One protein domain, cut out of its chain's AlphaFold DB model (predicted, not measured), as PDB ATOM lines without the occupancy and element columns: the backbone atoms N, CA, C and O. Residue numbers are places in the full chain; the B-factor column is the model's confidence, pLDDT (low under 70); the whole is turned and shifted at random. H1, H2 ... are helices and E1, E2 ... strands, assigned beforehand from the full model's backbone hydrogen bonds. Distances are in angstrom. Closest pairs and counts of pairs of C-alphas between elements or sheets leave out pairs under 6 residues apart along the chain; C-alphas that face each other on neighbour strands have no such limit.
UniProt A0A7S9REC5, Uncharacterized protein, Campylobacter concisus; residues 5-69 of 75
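AT A GLANCE: This is residues 5 to 69 of the 75 residues of an uncharacterized protein of Campylobacter concisus (UniProt A0A7S9REC5). A small strand hairpin, E1 and E2, makes one end of an elongated body and H1 and H2 make the other; H3, which touches H2, and H4 lie nearer the middle, with H4 only just apart from H3. The 65 printed residues include four named helices, then two antiparallel strands: mostly helix, compact, with a radius of gyration of the C-alphas of 11.2 A, spanning 33 by 22 by 18 A.

HOW THE PARTS SIT: Look first at the hairpin of E1, residues 57 to 59, and E2, residues 66 to 68, where N 58 and O 67 are within hydrogen-bond range at 3.0 A. H2, residues 16 to 22, touches H3, residues 27 to 31; their closest C-alphas, Cys 20 and Tyr 27, are 5.6 A apart. H1, residues 5 to 12, touches H2 at a steep tilt of 48 degrees, closest at the C-alphas of Ala 5 and Leu 16, 5.4 A. H4, residues 37 to 45, is only just apart from H1 and H3, closest 8.3 A each. In these four helices every O i to N i+4 pair is within hydrogen-bond range.

IN THESE COORDINATES: Find C-alpha 5 at (197.432, 221.450, 274.464); H1 runs 10.5 A from there. H4 runs 12.5 A to C-alpha 45 at (205.408, 208.658, 280.882).

THE WHOLE: The C-alphas farthest apart, Arg 13 and Thr 62, are 34.3 A apart. The printed part has no cut, H4 to E1 is a long link, and no printed residue is under 70 in pLDDT.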
ATOM      1  N   ALA A   5     196.541 220.353 274.092       96.38
ATOM      2  CA  ALA A   5     197.432 221.450 274.464       96.38
ATOM      3  C   ALA A   5     197.160 221.968 275.887       96.38
ATOM      4  O   ALA A   5     198.099 222.232 276.633       96.38
ATOM      5  N   GLN A   6     195.885 222.078 276.276       96.69
ATOM      6  CA  GLN A   6     195.500 222.482 277.632       96.69
ATOM      7  C   GLN A   6     195.906 221.432 278.670       96.69
ATOM      8  O   GLN A   6     196.428 221.796 279.716       96.69
ATOM      9  N   LEU A   7     195.732 220.140 278.374       96.94
ATOM     10  CA  LEU A   7     196.158 219.062 279.274       96.94
ATOM     11  C   LEU A   7     197.677 219.053 279.486       96.94
ATOM     12  O   LEU A   7     198.136 218.915 280.619       96.94
ATOM     13  N   ILE A   8     198.454 219.253 278.418       97.06
ATOM     14  CA  ILE A   8     199.915 219.396 278.497       97.06
ATOM     15  C   ILE A   8     200.283 220.590 279.377       97.06
ATOM     16  O   ILE A   8     201.090 220.447 280.298       97.06
ATOM     17  N   TYR A   9     199.669 221.750 279.135       97.62
ATOM     18  CA  TYR A   9     199.944 222.955 279.913       97.62
ATOM     19  C   TYR A   9     199.580 222.784 281.390       97.62
ATOM     20  O   TYR A   9     200.343 223.179 282.264       97.62
ATOM     21  N   ASP A  10     198.450 222.155 281.699       97.19
ATOM     22  CA  ASP A  10     198.038 221.941 283.084       97.19
ATOM     23  C   ASP A  10     198.981 221.005 283.841       97.19
ATOM     24  O   ASP A  10     199.243 221.233 285.023       97.19
ATOM     25  N   LYS A  11     199.506 219.979 283.161       97.56
ATOM     26  CA  LYS A  11     200.407 218.990 283.759       97.56
ATOM     27  C   LYS A  11     201.845 219.490 283.895       97.56
ATOM     28  O   LYS A  11     202.492 219.193 284.892       97.56
ATOM     29  N   THR A  12     202.342 220.221 282.897       96.69
ATOM     30  CA  THR A  12     203.774 220.565 282.767       96.69
ATOM     31  C   THR A  12     204.075 222.049 282.950       96.69
ATOM     32  O   THR A  12     205.223 222.414 283.174       96.69
ATOM     33  N   ARG A  13     203.058 222.915 282.845       97.44
ATOM     34  CA  ARG A  13     203.182 224.383 282.741       97.44
ATOM     35  C   ARG A  13     203.951 224.870 281.515       97.44
ATOM     36  O   ARG A  13     204.309 226.042 281.433       97.44
ATOM     37  N   TRP A  14     204.134 224.006 280.521       97.31
ATOM     38  CA  TRP A  14     204.751 224.355 279.250       97.31
ATOM     39  C   TRP A  14     203.712 224.530 278.153       97.31
ATOM     40  O   TRP A  14     202.705 223.822 278.089       97.31
ATOM     41  N   THR A  15     203.963 225.482 277.256       97.31
ATOM     42  CA  THR A  15     203.177 225.587 276.024       97.31
ATOM     43  C   THR A  15     203.387 224.332 275.179       97.31
ATOM     44  O   THR A  15     204.433 223.686 275.263       97.31
ATOM     45  N   LEU A  16     202.424 224.004 274.313       96.88
ATOM     46  CA  LEU A  16     202.549 222.844 273.423       96.88
ATOM     47  C   LEU A  16     203.850 222.883 272.606       96.88
ATOM     48  O   LEU A  16     204.505 221.860 272.449       96.88
ATOM     49  N   LYS A  17     204.225 224.064 272.100       96.75
ATOM     50  CA  LYS A  17     205.452 224.244 271.318       96.75
ATOM     51  C   LYS A  17     206.694 223.915 272.147       96.75
ATOM     52  O   LYS A  17     207.477 223.076 271.719       96.75
ATOM     53  N   ALA A  18     206.811 224.495 273.341       97.75
ATOM     54  CA  ALA A  18     207.945 224.245 274.226       97.75
ATOM     55  C   ALA A  18     208.021 222.767 274.649       97.75
ATOM     56  O   ALA A  18     209.086 222.161 274.594       97.75
ATOM     57  N   TYR A  19     206.887 222.161 275.014       97.88
ATOM     58  CA  TYR A  19     206.816 220.737 275.350       97.88
ATOM     59  C   TYR A  19     207.311 219.853 274.197       97.88
ATOM     60  O   TYR A  19     208.130 218.961 274.403       97.88
ATOM     61  N   CYS A  20     206.845 220.128 272.976       96.75
ATOM     62  CA  CYS A  20     207.279 219.412 271.784       96.75
ATOM     63  C   CYS A  20     208.793 219.545 271.562       96.75
ATOM     64  O   CYS A  20     209.461 218.532 271.369       96.75
ATOM     65  N   GLU A  21     209.350 220.753 271.673       96.88
ATOM     66  CA  GLU A  21     210.793 220.999 271.548       96.88
ATOM     67  C   GLU A  21     211.602 220.227 272.605       96.88
ATOM     68  O   GLU A  21     212.549 219.521 272.259       96.88
ATOM     69  N   MET A  22     211.182 220.259 273.875       96.75
ATOM     70  CA  MET A  22     211.848 219.536 274.970       96.75
ATOM     71  C   MET A  22     211.783 218.013 274.838       96.75
ATOM     72  O   MET A  22     212.662 217.310 275.340       96.75
ATOM     73  N   ARG A  23     210.741 217.484 274.192       95.50
ATOM     74  CA  ARG A  23     210.549 216.042 273.976       95.50
ATOM     75  C   ARG A  23     211.032 215.552 272.613       95.50
ATOM     76  O   ARG A  23     210.879 214.368 272.323       95.50
ATOM     77  N   GLY A  24     211.603 216.426 271.780       95.62
ATOM     78  CA  GLY A  24     212.031 216.071 270.425       95.62
ATOM     79  C   GLY A  24     210.864 215.696 269.500       95.62
ATOM     80  O   GLY A  24     211.027 214.906 268.574       95.62
ATOM     81  N   ILE A  25     209.671 216.232 269.763       95.00
ATOM     82  CA  ILE A  25     208.455 216.010 268.981       95.00
ATOM     83  C   ILE A  25     208.274 217.192 268.027       95.00
ATOM     84  O   ILE A  25     208.383 218.352 268.416       95.00
ATOM     85  N   ALA A  26     207.926 216.926 266.771       94.00
ATOM     86  CA  ALA A  26     207.557 217.999 265.858       94.00
ATOM     87  C   ALA A  26     206.234 218.655 266.295       94.00
ATOM     88  O   ALA A  26     205.247 217.961 266.538       94.00
ATOM     89  N   TYR A  27     206.168 219.989 266.352       92.56
ATOM     90  CA  TYR A  27     204.983 220.717 266.838       92.56
ATOM     91  C   TYR A  27     203.664 220.276 266.170       92.56
ATOM     92  O   TYR A  27     202.659 220.044 266.847       92.56
ATOM     93  N   TYR A  28     203.685 220.096 264.846       89.56
ATOM     94  CA  TYR A  28     202.518 219.681 264.062       89.56
ATOM     95  C   TYR A  28     202.039 218.257 264.378       89.56
ATOM     96  O   TYR A  28     200.890 217.924 264.096       89.56
ATOM     97  N   ALA A  29     202.889 217.422 264.984       86.94
ATOM     98  CA  ALA A  29     202.532 216.053 265.332       86.94
ATOM     99  C   ALA A  29     201.449 215.999 266.415       86.94
ATOM    100  O   ALA A  29     200.691 215.039 266.429       86.94
ATOM    101  N   LEU A  30     201.362 217.012 267.292       92.00
ATOM    102  CA  LEU A  30     200.396 217.069 268.398       92.00
ATOM    103  C   LEU A  30     199.402 218.237 268.299       92.00
ATOM    104  O   LEU A  30     198.335 218.171 268.912       92.00
ATOM    105  N   SER A  31     199.697 219.293 267.529       89.50
ATOM    106  CA  SER A  31     198.842 220.494 267.438       89.50
ATOM    107  C   SER A  31     197.414 220.191 266.981       89.50
ATOM    108  O   SER A  31     196.459 220.773 267.492       89.50
ATOM    109  N   GLY A  32     197.252 219.216 266.084       87.69
ATOM    110  CA  GLY A  32     195.950 218.753 265.604       87.69
ATOM    111  C   GLY A  32     195.266 217.707 266.489       87.69
ATOM    112  O   GLY A  32     194.262 217.143 266.050       87.69
ATOM    113  N   GLY A  33     195.822 217.388 267.664       90.38
ATOM    114  CA  GLY A  33     195.334 216.335 268.563       90.38
ATOM    115  C   GLY A  33     195.619 214.905 268.089       90.38
ATOM    116  O   GLY A  33     195.126 213.959 268.699       90.38
ATOM    117  N   TYR A  34     196.393 214.733 267.009       93.38
ATOM    118  CA  TYR A  34     196.839 213.412 266.566       93.38
ATOM    119  C   TYR A  34     197.874 212.868 267.542       93.38
ATOM    120  O   TYR A  34     198.833 213.554 267.871       93.38
ATOM    121  N   VAL A  35     197.694 211.637 268.005       94.19
ATOM    122  CA  VAL A  35     198.648 210.995 268.907       94.19
ATOM    123  C   VAL A  35     199.093 209.677 268.288       94.19
ATOM    124  O   VAL A  35     198.338 208.709 268.205       94.19
ATOM    125  N   SER A  36     200.344 209.648 267.825       92.81
ATOM    126  CA  SER A  36     200.997 208.424 267.360       92.81
ATOM    127  C   SER A  36     201.307 207.497 268.540       92.81
ATOM    128  O   SER A  36     201.400 207.941 269.684       92.81
ATOM    129  N   LYS A  37     201.557 206.207 268.275       92.19
ATOM    130  CA  LYS A  37     201.968 205.249 269.320       92.19
ATOM    131  C   LYS A  37     203.232 205.696 270.069       92.19
ATOM    132  O   LYS A  37     203.340 205.461 271.267       92.19
ATOM    133  N   ALA A  38     204.179 206.327 269.372       92.94
ATOM    134  CA  ALA A  38     205.407 206.835 269.979       92.94
ATOM    135  C   ALA A  38     205.116 208.020 270.911       92.94
ATOM    136  O   ALA A  38     205.520 208.004 272.072       92.94
ATOM    137  N   ASN A  39     204.337 208.998 270.442       95.06
ATOM    138  CA  ASN A  39     203.996 210.172 271.243       95.06
ATOM    139  C   ASN A  39     203.078 209.818 272.423       95.06
ATOM    140  O   ASN A  39     203.208 210.427 273.479       95.06
ATOM    141  N   ALA A  40     202.200 208.818 272.274       95.75
ATOM    142  CA  ALA A  40     201.365 208.309 273.363       95.75
ATOM    143  C   ALA A  40     202.216 207.862 274.555       95.75
ATOM    144  O   ALA A  40     201.936 208.270 275.675       95.75
ATOM    145  N   LYS A  41     203.297 207.108 274.309       96.38
ATOM    146  CA  LYS A  41     204.217 206.660 275.365       96.38
ATOM    147  C   LYS A  41     204.902 207.825 276.074       96.38
ATOM    148  O   LYS A  41     205.040 207.793 277.288       96.38
ATOM    149  N   ILE A  42     205.318 208.855 275.331       97.00
ATOM    150  CA  ILE A  42     205.942 210.052 275.920       97.00
ATOM    151  C   ILE A  42     204.935 210.776 276.821       97.00
ATOM    152  O   ILE A  42     205.238 211.057 277.974       97.00
ATOM    153  N   LEU A  43     203.719 211.016 276.318       96.94
ATOM    154  CA  LEU A  43     202.643 211.664 277.074       96.94
ATOM    155  C   LEU A  43     202.271 210.863 278.334       96.94
ATOM    156  O   LEU A  43     202.100 211.442 279.400       96.94
ATOM    157  N   GLU A  44     202.177 209.537 278.225       97.00
ATOM    158  CA  GLU A  44     201.873 208.636 279.345       97.00
ATOM    159  C   GLU A  44     202.986 208.626 280.399       97.00
ATOM    160  O   GLU A  44     202.688 208.747 281.587       97.00
ATOM    161  N   ASN A  45     204.255 208.567 279.980       97.38
ATOM    162  CA  ASN A  45     205.408 208.658 280.882       97.38
ATOM    163  C   ASN A  45     205.456 210.001 281.625       97.38
ATOM    164  O   ASN A  45     205.846 210.050 282.789       97.38
ATOM    165  N   ASP A  46     205.001 211.076 280.979       96.56
ATOM    166  CA  ASP A  46     204.884 212.409 281.577       96.56
ATOM    167  C   ASP A  46     203.605 212.587 282.421       96.56
ATOM    168  O   ASP A  46     203.357 213.650 283.002       96.56
ATOM    169  N   GLY A  47     202.773 211.547 282.516       97.44
ATOM    170  CA  GLY A  47     201.533 211.547 283.287       97.44
ATOM    171  C   GLY A  47     200.443 212.448 282.700       97.44
ATOM    172  O   GLY A  47     199.637 212.997 283.457       97.44
ATOM    173  N   ILE A  48     200.442 212.640 281.379       97.25
ATOM    174  CA  ILE A  48     199.435 213.395 280.630       97.25
ATOM    175  C   ILE A  48     198.357 212.424 280.142       97.25
ATOM    176  O   ILE A  48     198.604 211.567 279.290       97.25
ATOM    177  N   ASP A  49     197.130 212.599 280.633       95.69
ATOM    178  CA  ASP A  49     195.962 211.829 280.194       95.69
ATOM    179  C   ASP A  49     195.446 212.315 278.828       95.69
ATOM    180  O   ASP A  49     194.393 212.931 278.691       95.69
ATOM    181  N   TRP A  50     196.220 212.060 277.775       94.88
ATOM    182  CA  TRP A  50     195.914 212.540 276.428       94.88
ATOM    183  C   TRP A  50     194.606 211.965 275.857       94.88
ATOM    184  O   TRP A  50     194.001 212.582 274.978       94.88
ATOM    185  N   ARG A  51     194.143 210.810 276.357       94.00
ATOM    186  CA  ARG A  51     192.912 210.149 275.893       94.00
ATOM    187  C   ARG A  51     191.653 210.911 276.282       94.00
ATOM    188  O   ARG A  51     190.649 210.755 275.594       94.00
ATOM    189  N   SER A  52     191.682 211.738 277.329       93.50
ATOM    190  CA  SER A  52     190.544 212.590 277.702       93.50
ATOM    191  C   SER A  52     190.483 213.910 276.931       93.50
ATOM    192  O   SER A  52     189.525 214.674 277.093       93.50
ATOM    193  N   ALA A  53     191.461 214.187 276.058       93.94
ATOM    194  CA  ALA A  53     191.453 215.401 275.259       93.94
ATOM    195  C   ALA A  53     190.251 215.429 274.304       93.94
ATOM    196  O   ALA A  53     189.988 214.467 273.576       93.94
ATOM    197  N   SER A  54     189.560 216.568 274.236       93.75
ATOM    198  CA  SER A  54     188.398 216.764 273.351       93.75
ATOM    199  C   SER A  54     188.717 216.538 271.872       93.75
ATOM    200  O   SER A  54     187.852 216.130 271.105       93.75
ATOM    201  N   ASN A  55     189.964 216.792 271.475       93.44
ATOM    202  CA  ASN A  55     190.444 216.690 270.102       93.44
ATOM    203  C   ASN A  55     191.364 215.482 269.856       93.44
ATOM    204  O   ASN A  55     191.981 215.421 268.792       93.44
ATOM    205  N   ALA A  56     191.478 214.544 270.806       93.69
ATOM    206  CA  ALA A  56     192.326 213.367 270.638       93.69
ATOM    207  C   ALA A  56     191.881 212.522 269.441       93.69
ATOM    208  O   ALA A  56     190.716 212.115 269.344       93.69
ATOM    209  N   LYS A  57     192.839 212.210 268.569       93.94
ATOM    210  CA  LYS A  57     192.663 211.300 267.442       93.94
ATOM    211  C   LYS A  57     193.861 210.371 267.276       93.94
ATOM    212  O   LYS A  57     195.000 210.757 267.537       93.94
ATOM    213  N   VAL A  58     193.602 209.158 266.816       92.44
ATOM    214  CA  VAL A  58     194.615 208.133 266.516       92.44
ATOM    215  C   VAL A  58     194.464 207.670 265.071       92.44
ATOM    216  O   VAL A  58     193.409 207.868 264.475       92.44
ATOM    217  N   GLY A  59     195.512 207.080 264.493       86.75
ATOM    218  CA  GLY A  59     195.406 206.452 263.171       86.75
ATOM    219  C   GLY A  59     194.435 205.273 263.203       86.75
ATOM    220  O   GLY A  59     194.420 204.521 264.177       86.75
ATOM    221  N   ASP A  60     193.642 205.112 262.147       82.81
ATOM    222  CA  ASP A  60     192.649 204.034 262.030       82.81
ATOM    223  C   ASP A  60     193.209 202.729 261.433       82.81
ATOM    224  O   ASP A  60     192.491 201.742 261.314       82.81
ATOM    225  N   GLY A  61     194.500 202.716 261.085       76.31
ATOM    226  CA  GLY A  61     195.167 201.599 260.411       76.31
ATOM    227  C   GLY A  61     195.364 201.810 258.908       76.31
ATOM    228  O   GLY A  61     196.047 201.008 258.278       76.31
ATOM    229  N   THR A  62     194.838 202.900 258.343       78.19
ATOM    230  CA  THR A  62     195.037 203.296 256.943       78.19
ATOM    231  C   THR A  62     195.993 204.488 256.822       78.19
ATOM    232  O   THR A  62     196.262 205.200 257.789       78.19
ATOM    233  N   CYS A  63     196.529 204.726 255.621       74.25
ATOM    234  CA  CYS A  63     197.484 205.811 255.362       74.25
ATOM    235  C   CYS A  63     196.885 207.226 255.467       74.25
ATOM    236  O   CYS A  63     197.639 208.189 255.591       74.25
ATOM    237  N   ALA A  64     195.557 207.360 255.430       76.06
ATOM    238  CA  ALA A  64     194.862 208.649 255.423       76.06
ATOM    239  C   ALA A  64     193.823 208.798 256.548       76.06
ATOM    240  O   ALA A  64     193.259 209.878 256.730       76.06
ATOM    241  N   GLY A  65     193.549 207.733 257.300       82.31
ATOM    242  CA  GLY A  65     192.439 207.700 258.236       82.31
ATOM    243  C   GLY A  65     192.821 208.023 259.678       82.31
ATOM    244  O   GLY A  65     193.913 207.722 260.173       82.31
ATOM    245  N   SER A  66     191.888 208.666 260.381       86.88
ATOM    246  CA  SER A  66     192.004 208.924 261.814       86.88
ATOM    247  C   SER A  66     190.659 208.793 262.521       86.88
ATOM    248  O   SER A  66     189.621 209.208 262.004       86.88
ATOM    249  N   ILE A  67     190.688 208.234 263.728       87.69
ATOM    250  CA  ILE A  67     189.525 208.068 264.601       87.69
ATOM    251  C   ILE A  67     189.641 209.060 265.751       87.69
ATOM    252  O   ILE A  67     190.669 209.115 266.428       87.69
ATOM    253  N   TYR A  68     188.574 209.819 265.993       87.69
ATOM    254  CA  TYR A  68     188.449 210.683 267.165       87.69
ATOM    255  C   TYR A  68     187.993 209.863 268.367       87.69
ATOM    256  O   TYR A  68     186.988 209.160 268.284       87.69
ATOM    257  N   LEU A  69     188.676 210.010 269.499       87.00
ATOM    258  CA  LEU A  69     188.349 209.250 270.707       87.00
ATOM    259  C   LEU A  69     187.138 209.821 271.464       87.00
ATOM    260  O   LEU A  69     186.393 209.067 272.078       87.00
TER     261      LEU A  69